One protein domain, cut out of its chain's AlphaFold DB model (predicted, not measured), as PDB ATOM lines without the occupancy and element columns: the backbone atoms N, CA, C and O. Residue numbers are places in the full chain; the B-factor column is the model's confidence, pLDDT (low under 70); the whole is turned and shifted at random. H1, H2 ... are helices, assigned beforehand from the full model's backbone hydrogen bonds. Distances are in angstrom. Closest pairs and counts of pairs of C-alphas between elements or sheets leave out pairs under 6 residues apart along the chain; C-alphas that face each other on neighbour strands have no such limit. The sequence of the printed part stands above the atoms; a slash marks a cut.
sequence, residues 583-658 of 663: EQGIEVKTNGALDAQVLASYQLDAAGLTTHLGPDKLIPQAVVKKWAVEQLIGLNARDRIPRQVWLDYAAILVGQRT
ATOM      1  N   GLU A 583     -21.071 -30.472  28.225       91.62
ATOM      2  CA  GLU A 583     -19.653 -30.651  28.572       91.62
ATOM      3  C   GLU A 583     -19.449 -31.775  29.597       91.62
ATOM      4  O   GLU A 583     -18.479 -32.522  29.502       91.62
ATOM      5  N   GLN A 584     -20.396 -31.954  30.524       89.81
ATOM      6  CA  GLN A 584     -20.393 -33.047  31.504       89.81
ATOM      7  C   GLN A 584     -20.962 -34.375  30.959       89.81
ATOM      8  O   GLN A 584     -21.032 -35.355  31.697       89.81
ATOM      9  N   GLY A 585     -21.387 -34.436  29.689       90.19
ATOM     10  CA  GLY A 585     -21.964 -35.645  29.078       90.19
ATOM     11  C   GLY A 585     -23.413 -35.960  29.484       90.19
ATOM     12  O   GLY A 585     -23.871 -37.086  29.297       90.19
ATOM     13  N   ILE A 586     -24.151 -34.987  30.024       91.81
ATOM     14  CA  ILE A 586     -25.544 -35.123  30.476       91.81
ATOM     15  C   ILE A 586     -26.503 -34.818  29.315       91.81
ATOM     16  O   ILE A 586     -26.507 -33.719  28.750       91.81
ATOM     17  N   GLU A 587     -27.369 -35.776  28.974       88.81
ATOM     18  CA  GLU A 587     -28.347 -35.619  27.893       88.81
ATOM     19  C   GLU A 587     -29.468 -34.635  28.279       88.81
ATOM     20  O   GLU A 587     -30.232 -34.852  29.221       88.81
ATOM     21  N   VAL A 588     -29.603 -33.540  27.521       89.56
ATOM     22  CA  VAL A 588     -30.646 -32.521  27.720       89.56
ATOM     23  C   VAL A 588     -31.341 -32.179  26.401       89.56
ATOM     24  O   VAL A 588     -30.712 -32.082  25.350       89.56
ATOM     25  N   LYS A 589     -32.661 -31.946  26.446       79.25
ATOM     26  CA  LYS A 589     -33.462 -31.518  25.276       79.25
ATOM     27  C   LYS A 589     -32.879 -30.253  24.651       79.25
ATOM     28  O   LYS A 589     -32.369 -29.429  25.385       79.25
ATOM     29  N   THR A 590     -33.033 -30.007  23.351       72.00
ATOM     30  CA  THR A 590     -32.473 -28.803  22.694       72.00
ATOM     31  C   THR A 590     -33.235 -27.508  22.999       72.00
ATOM     32  O   THR A 590     -32.618 -26.454  23.105       72.00
ATOM     33  N   ASN A 591     -34.553 -27.587  23.220       70.31
ATOM     34  CA  ASN A 591     -35.438 -26.447  23.491       70.31
ATOM     35  C   ASN A 591     -36.399 -26.733  24.666       70.31
ATOM     36  O   ASN A 591     -36.595 -27.884  25.056       70.31
ATOM     37  N   GLY A 592     -37.014 -25.684  25.230       72.00
ATOM     38  CA  GLY A 592     -38.009 -25.776  26.313       72.00
ATOM     39  C   GLY A 592     -37.447 -25.549  27.724       72.00
ATOM     40  O   GLY A 592     -36.337 -25.045  27.886       72.00
ATOM     41  N   ALA A 593     -38.218 -25.902  28.757       72.94
ATOM     42  CA  ALA A 593     -37.753 -25.830  30.144       72.94
ATOM     43  C   ALA A 593     -36.675 -26.897  30.401       72.94
ATOM     44  O   ALA A 593     -36.854 -28.056  30.017       72.94
ATOM     45  N   LEU A 594     -35.556 -26.499  31.014       82.88
ATOM     46  CA  LEU A 594     -34.513 -27.430  31.447       82.88
ATOM     47  C   LEU A 594     -34.981 -28.183  32.698       82.88
ATOM     48  O   LEU A 594     -35.757 -27.642  33.491       82.88
ATOM     49  N   ASP A 595     -34.525 -29.425  32.852       89.50
ATOM     50  CA  ASP A 595     -34.810 -30.211  34.048       89.50
ATOM     51  C   ASP A 595     -34.298 -29.493  35.311       89.50
ATOM     52  O   ASP A 595     -33.231 -28.873  35.306       89.50
ATOM     53  N   ALA A 596     -35.097 -29.531  36.378       90.31
ATOM     54  CA  ALA A 596     -34.829 -28.800  37.612       90.31
ATOM     55  C   ALA A 596     -33.577 -29.307  38.336       90.31
ATOM     56  O   ALA A 596     -32.837 -28.502  38.895       90.31
ATOM     57  N   GLN A 597     -33.327 -30.617  38.287       94.25
ATOM     58  CA  GLN A 597     -32.149 -31.236  38.886       94.25
ATOM     59  C   GLN A 597     -30.884 -30.774  38.165       94.25
ATOM     60  O   GLN A 597     -29.914 -30.395  38.812       94.25
ATOM     61  N   VAL A 598     -30.908 -30.736  36.829       93.69
ATOM     62  CA  VAL A 598     -29.783 -30.250  36.011       93.69
ATOM     63  C   VAL A 598     -29.497 -28.777  36.303       93.69
ATOM     64  O   VAL A 598     -28.346 -28.392  36.474       93.69
ATOM     65  N   LEU A 599     -30.545 -27.954  36.398       91.94
ATOM     66  CA  LEU A 599     -30.397 -26.525  36.661       91.94
ATOM     67  C   LEU A 599     -29.827 -26.239  38.060       91.94
ATOM     68  O   LEU A 599     -28.927 -25.417  38.187       91.94
ATOM     69  N   ALA A 600     -30.316 -26.941  39.085       93.12
ATOM     70  CA  ALA A 600     -29.803 -26.850  40.451       93.12
ATOM     71  C   ALA A 600     -28.350 -27.352  40.555       93.12
ATOM     72  O   ALA A 600     -27.523 -26.740  41.225       93.12
ATOM     73  N   SER A 601     -28.017 -28.432  39.841       95.62
ATOM     74  CA  SER A 601     -26.657 -28.992  39.818       95.62
ATOM     75  C   SER A 601     -25.661 -28.027  39.173       95.62
ATOM     76  O   SER A 601     -24.583 -27.813  39.718       95.62
ATOM     77  N   TYR A 602     -26.057 -27.371  38.076       94.75
ATOM     78  CA  TYR A 602     -25.267 -26.307  37.458       94.75
ATOM     79  C   TYR A 602     -25.003 -25.141  38.421       94.75
ATOM     80  O   TYR A 602     -23.894 -24.620  38.449       94.75
ATOM     81  N   GLN A 603     -25.990 -24.732  39.226       92.38
ATOM     82  CA  GLN A 603     -25.806 -23.645  40.197       92.38
ATOM     83  C   GLN A 603     -24.768 -23.995  41.269       92.38
ATOM     84  O   GLN A 603     -23.954 -23.145  41.620       92.38
ATOM     85  N   LEU A 604     -24.753 -25.243  41.752       93.12
ATOM     86  CA  LEU A 604     -23.728 -25.707  42.690       93.12
ATOM     87  C   LEU A 604     -22.348 -25.785  42.035       93.12
ATOM     88  O   LEU A 604     -21.372 -25.335  42.628       93.12
ATOM     89  N   ASP A 605     -22.260 -26.305  40.810       92.31
ATOM     90  CA  ASP A 605     -21.001 -26.396  40.065       92.31
ATOM     91  C   ASP A 605     -20.405 -25.010  39.772       92.31
ATOM     92  O   ASP A 605     -19.243 -24.755  40.080       92.31
ATOM     93  N   ALA A 606     -21.232 -24.074  39.292       89.88
ATOM     94  CA  ALA A 606     -20.846 -22.685  39.041       89.88
ATOM     95  C   ALA A 606     -20.426 -21.949  40.323       89.88
ATOM     96  O   ALA A 606     -19.564 -21.073  40.283       89.88
ATOM     97  N   ALA A 607     -21.000 -22.330  41.468       87.62
ATOM     98  CA  ALA A 607     -20.596 -21.851  42.783       87.62
ATOM     99  C   ALA A 607     -19.408 -22.628  43.376       87.62
ATOM    100  O   ALA A 607     -19.055 -22.370  44.521       87.62
ATOM    101  N   GLY A 608     -18.805 -23.583  42.652       89.06
ATOM    102  CA  GLY A 608     -17.655 -24.390  43.070       89.06
ATOM    103  C   GLY A 608     -17.947 -25.423  44.165       89.06
ATOM    104  O   GLY A 608     -17.031 -25.804  44.893       89.06
ATOM    105  N   LEU A 609     -19.208 -25.818  44.349       90.62
ATOM    106  CA  LEU A 609     -19.707 -26.756  45.367       90.62
ATOM    107  C   LEU A 609     -19.845 -28.178  44.798       90.62
ATOM    108  O   LEU A 609     -20.858 -28.858  44.973       90.62
ATOM    109  N   THR A 610     -18.813 -28.645  44.096       89.44
ATOM    110  CA  THR A 610     -18.836 -29.924  43.365       89.44
ATOM    111  C   THR A 610     -18.903 -31.154  44.273       89.44
ATOM    112  O   THR A 610     -19.319 -32.218  43.823       89.44
ATOM    113  N   THR A 611     -18.575 -31.016  45.561       90.50
ATOM    114  CA  THR A 611     -18.710 -32.067  46.588       90.50
ATOM    115  C   THR A 611     -20.159 -32.487  46.848       90.50
ATOM    116  O   THR A 611     -20.393 -33.575  47.366       90.50
ATOM    117  N   HIS A 612     -21.133 -31.652  46.475       89.75
ATOM    118  CA  HIS A 612     -22.563 -31.950  46.592       89.75
ATOM    119  C   HIS A 612     -23.134 -32.677  45.362       89.75
ATOM    120  O   HIS A 612     -24.317 -33.027  45.342       89.75
ATOM    121  N   LEU A 613     -22.311 -32.904  44.332       92.38
ATOM    122  CA  LEU A 613     -22.691 -33.599  43.107       92.38
ATOM    123  C   LEU A 613     -22.254 -35.068  43.158       92.38
ATOM    124  O   LEU A 613     -21.196 -35.410  43.683       92.38
ATOM    125  N   GLY A 614     -23.085 -35.943  42.598       89.81
ATOM    126  CA  GLY A 614     -22.798 -37.361  42.447       89.81
ATOM    127  C   GLY A 614     -21.793 -37.663  41.326       89.81
ATOM    128  O   GLY A 614     -21.319 -36.762  40.626       89.81
ATOM    129  N   PRO A 615     -21.478 -38.952  41.105       87.94
ATOM    130  CA  PRO A 615     -20.593 -39.382  40.018       87.94
ATOM    131  C   PRO A 615     -21.136 -39.036  38.621       87.94
ATOM    132  O   PRO A 615     -20.358 -38.887  37.685       87.94
ATOM    133  N   ASP A 616     -22.452 -38.856  38.492       90.06
ATOM    134  CA  ASP A 616     -23.164 -38.405  37.291       90.06
ATOM    135  C   ASP A 616     -23.195 -36.873  37.130       90.06
ATOM    136  O   ASP A 616     -23.872 -36.359  36.241       90.06
ATOM    137  N   LYS A 617     -22.466 -36.140  37.986       91.38
ATOM    138  CA  LYS A 617     -22.411 -34.668  38.028       91.38
ATOM    139  C   LYS A 617     -23.757 -34.006  38.335       91.38
ATOM    140  O   LYS A 617     -23.905 -32.799  38.153       91.38
ATOM    141  N   LEU A 618     -24.723 -34.765  38.852       95.38
ATOM    142  CA  LEU A 618     -26.019 -34.263  39.294       95.38
ATOM    143  C   LEU A 618     -26.151 -34.370  40.811       95.38
ATOM    144  O   LEU A 618     -25.560 -35.234  41.453       95.38
ATOM    145  N   ILE A 619     -26.965 -33.502  41.408       94.94
ATOM    146  CA  ILE A 619     -27.313 -33.610  42.827       94.94
ATOM    147  C   ILE A 619     -28.063 -34.938  43.044       94.94
ATOM    148  O   ILE A 619     -29.097 -35.155  42.398       94.94
ATOM    149  N   PRO A 620     -27.619 -35.823  43.958       95.06
ATOM    150  CA  PRO A 620     -28.288 -37.096  44.191       95.06
ATOM    151  C   PRO A 620     -29.722 -36.909  44.702       95.06
ATOM    152  O   PRO A 620     -29.969 -36.253  45.715       95.06
ATOM    153  N   GLN A 621     -30.690 -37.549  44.043       93.25
ATOM    154  CA  GLN A 621     -32.113 -37.387  44.365       93.25
ATOM    155  C   GLN A 621     -32.459 -37.751  45.819       93.25
ATOM    156  O   GLN A 621     -33.324 -37.120  46.426       93.25
ATOM    157  N   ALA A 622     -31.786 -38.754  46.390       91.94
ATOM    158  CA  ALA A 622     -31.997 -39.171  47.776       91.94
ATOM    159  C   ALA A 622     -31.669 -38.056  48.784       91.94
ATOM    160  O   ALA A 622     -32.362 -37.925  49.792       91.94
ATOM    161  N   VAL A 623     -30.668 -37.219  48.486       91.75
ATOM    162  CA  VAL A 623     -30.235 -36.119  49.358       91.75
ATOM    163  C   VAL A 623     -31.304 -35.032  49.406       91.75
ATOM    164  O   VAL A 623     -31.724 -34.632  50.488       91.75
ATOM    165  N   VAL A 624     -31.828 -34.627  48.248       93.25
ATOM    166  CA  VAL A 624     -32.875 -33.592  48.177       93.25
ATOM    167  C   VAL A 624     -34.199 -34.093  48.748       93.25
ATOM    168  O   VAL A 624     -34.922 -33.326  49.376       93.25
ATOM    169  N   LYS A 625     -34.514 -35.391  48.611       91.88
ATOM    170  CA  LYS A 625     -35.675 -35.993  49.292       91.88
ATOM    171  C   LYS A 625     -35.536 -35.946  50.807       91.88
ATOM    172  O   LYS A 625     -36.489 -35.565  51.478       91.88
ATOM    173  N   LYS A 626     -34.372 -36.336  51.334       91.19
ATOM    174  CA  LYS A 626     -34.101 -36.303  52.773       91.19
ATOM    175  C   LYS A 626     -34.221 -34.875  53.309       91.19
ATOM    176  O   LYS A 626     -34.976 -34.655  54.248       91.19
ATOM    177  N   TRP A 627     -33.587 -33.916  52.635       92.88
ATOM    178  CA  TRP A 627     -33.684 -32.498  52.976       92.88
ATOM    179  C   TRP A 627     -35.131 -31.982  52.938       92.88
ATOM    180  O   TRP A 627     -35.577 -31.330  53.875       92.88
ATOM    181  N   ALA A 628     -35.905 -32.323  51.902       89.62
ATOM    182  CA  ALA A 628     -37.306 -31.914  51.808       89.62
ATOM    183  C   ALA A 628     -38.154 -32.461  52.971       89.62
ATOM    184  O   ALA A 628     -38.994 -31.739  53.498       89.62
ATOM    185  N   VAL A 629     -37.917 -33.706  53.400       86.19
ATOM    186  CA  VAL A 629     -38.593 -34.301  54.566       86.19
ATOM    187  C   VAL A 629     -38.193 -33.591  55.863       86.19
ATOM    188  O   VAL A 629     -39.068 -33.277  56.665       86.19
ATOM    189  N   GLU A 630     -36.905 -33.292  56.053       87.12
ATOM    190  CA  GLU A 630     -36.395 -32.560  57.225       87.12
ATOM    191  C   GLU A 630     -36.972 -31.138  57.324       87.12
ATOM    192  O   GLU A 630     -37.246 -30.662  58.420       87.12
ATOM    193  N   GLN A 631     -37.218 -30.486  56.184       85.06
ATOM    194  CA  GLN A 631     -37.837 -29.156  56.103       85.06
ATOM    195  C   GLN A 631     -39.376 -29.190  56.056       85.06
ATOM    196  O   GLN A 631     -40.008 -28.156  55.849       85.06
ATOM    197  N   LEU A 632     -39.997 -30.367  56.222       85.12
ATOM    198  CA  LEU A 632     -41.452 -30.567  56.147       85.12
ATOM    199  C   LEU A 632     -42.080 -30.093  54.814       85.12
ATOM    200  O   LEU A 632     -43.242 -29.682  54.763       85.12
ATOM    201  N   ILE A 633     -41.331 -30.178  53.710       86.38
ATOM    202  CA  ILE A 633     -41.770 -29.795  52.364       86.38
ATOM    203  C   ILE A 633     -42.459 -30.984  51.675       86.38
ATOM    204  O   ILE A 633     -41.880 -32.057  51.494       86.38
ATOM    205  N   GLY A 634     -43.702 -30.785  51.228       79.69
ATOM    206  CA  GLY A 634     -44.486 -31.820  50.547       79.69
ATOM    207  C   GLY A 634     -43.939 -32.214  49.165       79.69
ATOM    208  O   GLY A 634     -43.663 -31.361  48.319       79.69
ATOM    209  N   LEU A 635     -43.844 -33.523  48.902       84.12
ATOM    210  CA  LEU A 635     -43.531 -34.079  47.578       84.12
ATOM    211  C   LEU A 635     -44.797 -34.220  46.710       84.12
ATOM    212  O   LEU A 635     -45.914 -34.346  47.210       84.12
ATOM    213  N   ASN A 636     -44.630 -34.248  45.383       76.38
ATOM    214  CA  ASN A 636     -45.725 -34.518  44.444       76.38
ATOM    215  C   ASN A 636     -46.070 -36.019  44.387       76.38
ATOM    216  O   ASN A 636     -45.311 -36.867  44.854       76.38
ATOM    217  N   ALA A 637     -47.184 -36.364  43.724       68.25
ATOM    218  CA  ALA A 637     -47.618 -37.751  43.523       68.25
ATOM    219  C   ALA A 637     -46.480 -38.677  43.038       68.25
ATOM    220  O   ALA A 637     -45.758 -38.341  42.091       68.25
ATOM    221  N   ARG A 638     -46.387 -39.870  43.650       71.38
ATOM    222  CA  ARG A 638     -45.295 -40.854  43.467       71.38
ATOM    223  C   ARG A 638     -43.920 -40.335  43.916       71.38
ATOM    224  O   ARG A 638     -42.925 -40.579  43.235       71.38
ATOM    225  N   ASP A 639     -43.879 -39.576  45.009       78.00
ATOM    226  CA  ASP A 639     -42.657 -39.060  45.646       78.00
ATOM    227  C   ASP A 639     -41.739 -38.280  44.693       78.00
ATOM    228  O   ASP A 639     -40.506 -38.395  44.732       78.00
ATOM    229  N   ARG A 640     -42.342 -37.502  43.786       78.94
ATOM    230  CA  ARG A 640     -41.608 -36.651  42.841       78.94
ATOM    231  C   ARG A 640     -41.256 -35.318  43.497       78.94
ATOM    232  O   ARG A 640     -42.141 -34.617  43.979       78.94
ATOM    233  N   ILE A 641     -39.982 -34.940  43.444       88.19
ATOM    234  CA  ILE A 641     -39.495 -33.661  43.979       88.19
ATOM    235  C   ILE A 641     -40.002 -32.512  43.087       88.19
ATOM    236  O   ILE A 641     -39.768 -32.548  41.874       88.19
ATOM    237  N   PRO A 642     -40.726 -31.513  43.629       87.00
ATOM    238  CA  PRO A 642     -41.145 -30.346  42.862       87.00
ATOM    239  C   PRO A 642     -39.947 -29.540  42.342       87.00
ATOM    240  O   PRO A 642     -38.898 -29.486  42.977       87.00
ATOM    241  N   ARG A 643     -40.112 -28.855  41.201       87.00
ATOM    242  CA  ARG A 643     -39.047 -28.038  40.591       87.00
ATOM    243  C   ARG A 643     -38.446 -27.020  41.562       87.00
ATOM    244  O   ARG A 643     -37.234 -26.860  41.568       87.00
ATOM    245  N   GLN A 644     -39.285 -26.337  42.339       84.62
ATOM    246  CA  GLN A 644     -38.827 -25.290  43.251       84.62
ATOM    247  C   GLN A 644     -37.936 -25.859  44.361       84.62
ATOM    248  O   GLN A 644     -36.886 -25.304  44.628       84.62
ATOM    249  N   VAL A 645     -38.260 -27.049  44.871       88.38
ATOM    250  CA  VAL A 645     -37.502 -27.730  45.936       88.38
ATOM    251  C   VAL A 645     -36.063 -28.046  45.513       88.38
ATOM    252  O   VAL A 645     -35.150 -27.931  46.319       88.38
ATOM    253  N   TRP A 646     -35.832 -28.389  44.240       92.44
ATOM    254  CA  TRP A 646     -34.469 -28.543  43.712       92.44
ATOM    255  C   TRP A 646     -33.673 -27.236  43.736       92.44
ATOM    256  O   TRP A 646     -32.490 -27.244  44.061       92.44
ATOM    257  N   LEU A 647     -34.320 -26.129  43.369       90.19
ATOM    258  CA  LEU A 647     -33.674 -24.821  43.293       90.19
ATOM    259  C   LEU A 647     -33.452 -24.221  44.677       90.19
ATOM    260  O   LEU A 647     -32.388 -23.667  44.913       90.19
ATOM    261  N   ASP A 648     -34.405 -24.383  45.592       89.19
ATOM    262  CA  ASP A 648     -34.288 -23.923  46.975       89.19
ATOM    263  C   ASP A 648     -33.134 -24.642  47.680       89.19
ATOM    264  O   ASP A 648     -32.318 -24.004  48.343       89.19
ATOM    265  N   TYR A 649     -33.007 -25.960  47.470       92.38
ATOM    266  CA  TYR A 649     -31.887 -26.741  47.993       92.38
ATOM    267  C   TYR A 649     -30.535 -26.197  47.513       92.38
ATOM    268  O   TYR A 649     -29.630 -25.982  48.319       92.38
ATOM    269  N   ALA A 650     -30.399 -25.937  46.208       91.06
ATOM    270  CA  ALA A 650     -29.170 -25.370  45.662       91.06
ATOM    271  C   ALA A 650     -28.921 -23.939  46.162       91.06
ATOM    272  O   ALA A 650     -27.805 -23.624  46.563       91.06
ATOM    273  N   ALA A 651     -29.949 -23.089  46.196       88.25
ATOM    274  CA  ALA A 651     -29.842 -21.704  46.646       88.25
ATOM    275  C   ALA A 651     -29.387 -21.599  48.109       88.25
ATOM    276  O   ALA A 651     -28.553 -20.752  48.420       88.25
ATOM    277  N   ILE A 652     -29.868 -22.482  48.991       89.25
ATOM    278  CA  ILE A 652     -29.433 -22.536  50.394       89.25
ATOM    279  C   ILE A 652     -27.949 -22.888  50.495       89.25
ATOM    280  O   ILE A 652     -27.215 -22.210  51.208       89.25
ATOM    281  N   LEU A 653     -27.487 -23.904  49.763       87.81
ATOM    282  CA  LEU A 653     -26.076 -24.305  49.783       87.81
ATOM    283  C   LEU A 653     -25.157 -23.226  49.198       87.81
ATOM    284  O   LEU A 653     -24.078 -22.976  49.732       87.81
ATOM    285  N   VAL A 654     -25.587 -22.556  48.124       86.00
ATOM    286  CA  VAL A 654     -24.855 -21.415  47.555       86.00
ATOM    287  C   VAL A 654     -24.812 -20.252  48.551       86.00
ATOM    288  O   VAL A 654     -23.747 -19.671  48.753       86.00
ATOM    289  N   GLY A 655     -25.932 -19.952  49.218       77.56
ATOM    290  CA  GLY A 655     -26.029 -18.891  50.224       77.56
ATOM    291  C   GLY A 655     -25.183 -19.146  51.477       77.56
ATOM    292  O   GLY A 655     -24.565 -18.221  51.996       77.56
ATOM    293  N   GLN A 656     -25.061 -20.404  51.917       72.62
ATOM    294  CA  GLN A 656     -24.199 -20.800  53.042       72.62
ATOM    295  C   GLN A 656     -22.701 -20.582  52.768       72.62
ATOM    296  O   GLN A 656     -21.921 -20.464  53.706       72.62
ATOM    297  N   ARG A 657     -22.281 -20.494  51.498       59.28
ATOM    298  CA  ARG A 657     -20.890 -20.194  51.118       59.28
ATOM    299  C   ARG A 657     -20.571 -18.692  51.158       59.28
ATOM    300  O   ARG A 657     -19.400 -18.323  51.183       59.28
ATOM    301  N   THR A 658     -21.589 -17.827  51.137       51.00
ATOM    302  CA  THR A 658     -21.423 -16.364  51.092       51.00
ATOM    303  C   THR A 658     -21.432 -15.674  52.459       51.00
ATOM    304  O   THR A 658     -21.143 -14.482  52.503       51.00
TER     305      THR A 658
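What this domain is: This is residues 583 to 658 of the 663 residues of an uncharacterized protein of Streptomyces sp. SFB5A (UniProt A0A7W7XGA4). Two helices, H1 and H3, lie side by side and run the same way, and a third, H2, crosses H3 nearly at a right angle. Long loops make up much of the rest: one leads into H1, with residues 589 to 594 sticking out, and two more join the helices. The printed part has 76 residues with three named helices, in the order H1, H2, H3, and no named strand. The class is all helix, though under half of the residues, 35 of 76, are in named elements. The whole is compact, with a radius of gyration of the C-alphas of 12.4 A and spans of 35 by 31 by 21 A.

How they stand to each other: H1, residues 596 to 606, touches H3, residues 643 to 656, at a shallow tilt of 17 degrees, the same way; their closest C-alphas, those of Ala 600 and Leu 647, are 5.2 A apart. H2, residues 621 to 630, is about perpendicular to H3, at 81 degrees. H3 touches H2 with residues 645 to 649 alone, and the closest C-alphas, those of Val 624 and Tyr 649, are 6.9 A apart. H1 and H2 are only just apart, with their closest C-alphas at 8.2 A. In H1 and H2 every O i to N i+4 pair is within hydrogen-bond range; in H3, 9 of 10 are.

Where its parts are: Residues 583 to 595 come before H1, which begins at C-alpha 596 (-34.829, -28.800, 37.612) and is 15.3 A long from first to last C-alpha. H2 begins at C-alpha 621 (-32.113, -37.387, 44.365) and measures 14.4 A. H3, the longest, measures 20.7 A and ends at C-alpha 656 (-24.199, -20.800, 53.042).

The domain as a whole: The two C-alphas farthest apart, those of Glu 583 and Leu 632, are 35.2 A apart. The printed part has no cut. Both links are long, with 14 residues from H1 to H2 and 12 from H2 to H3. The mean pLDDT of the printed part is 86.6; residues 637, 657 and 658 are under 70.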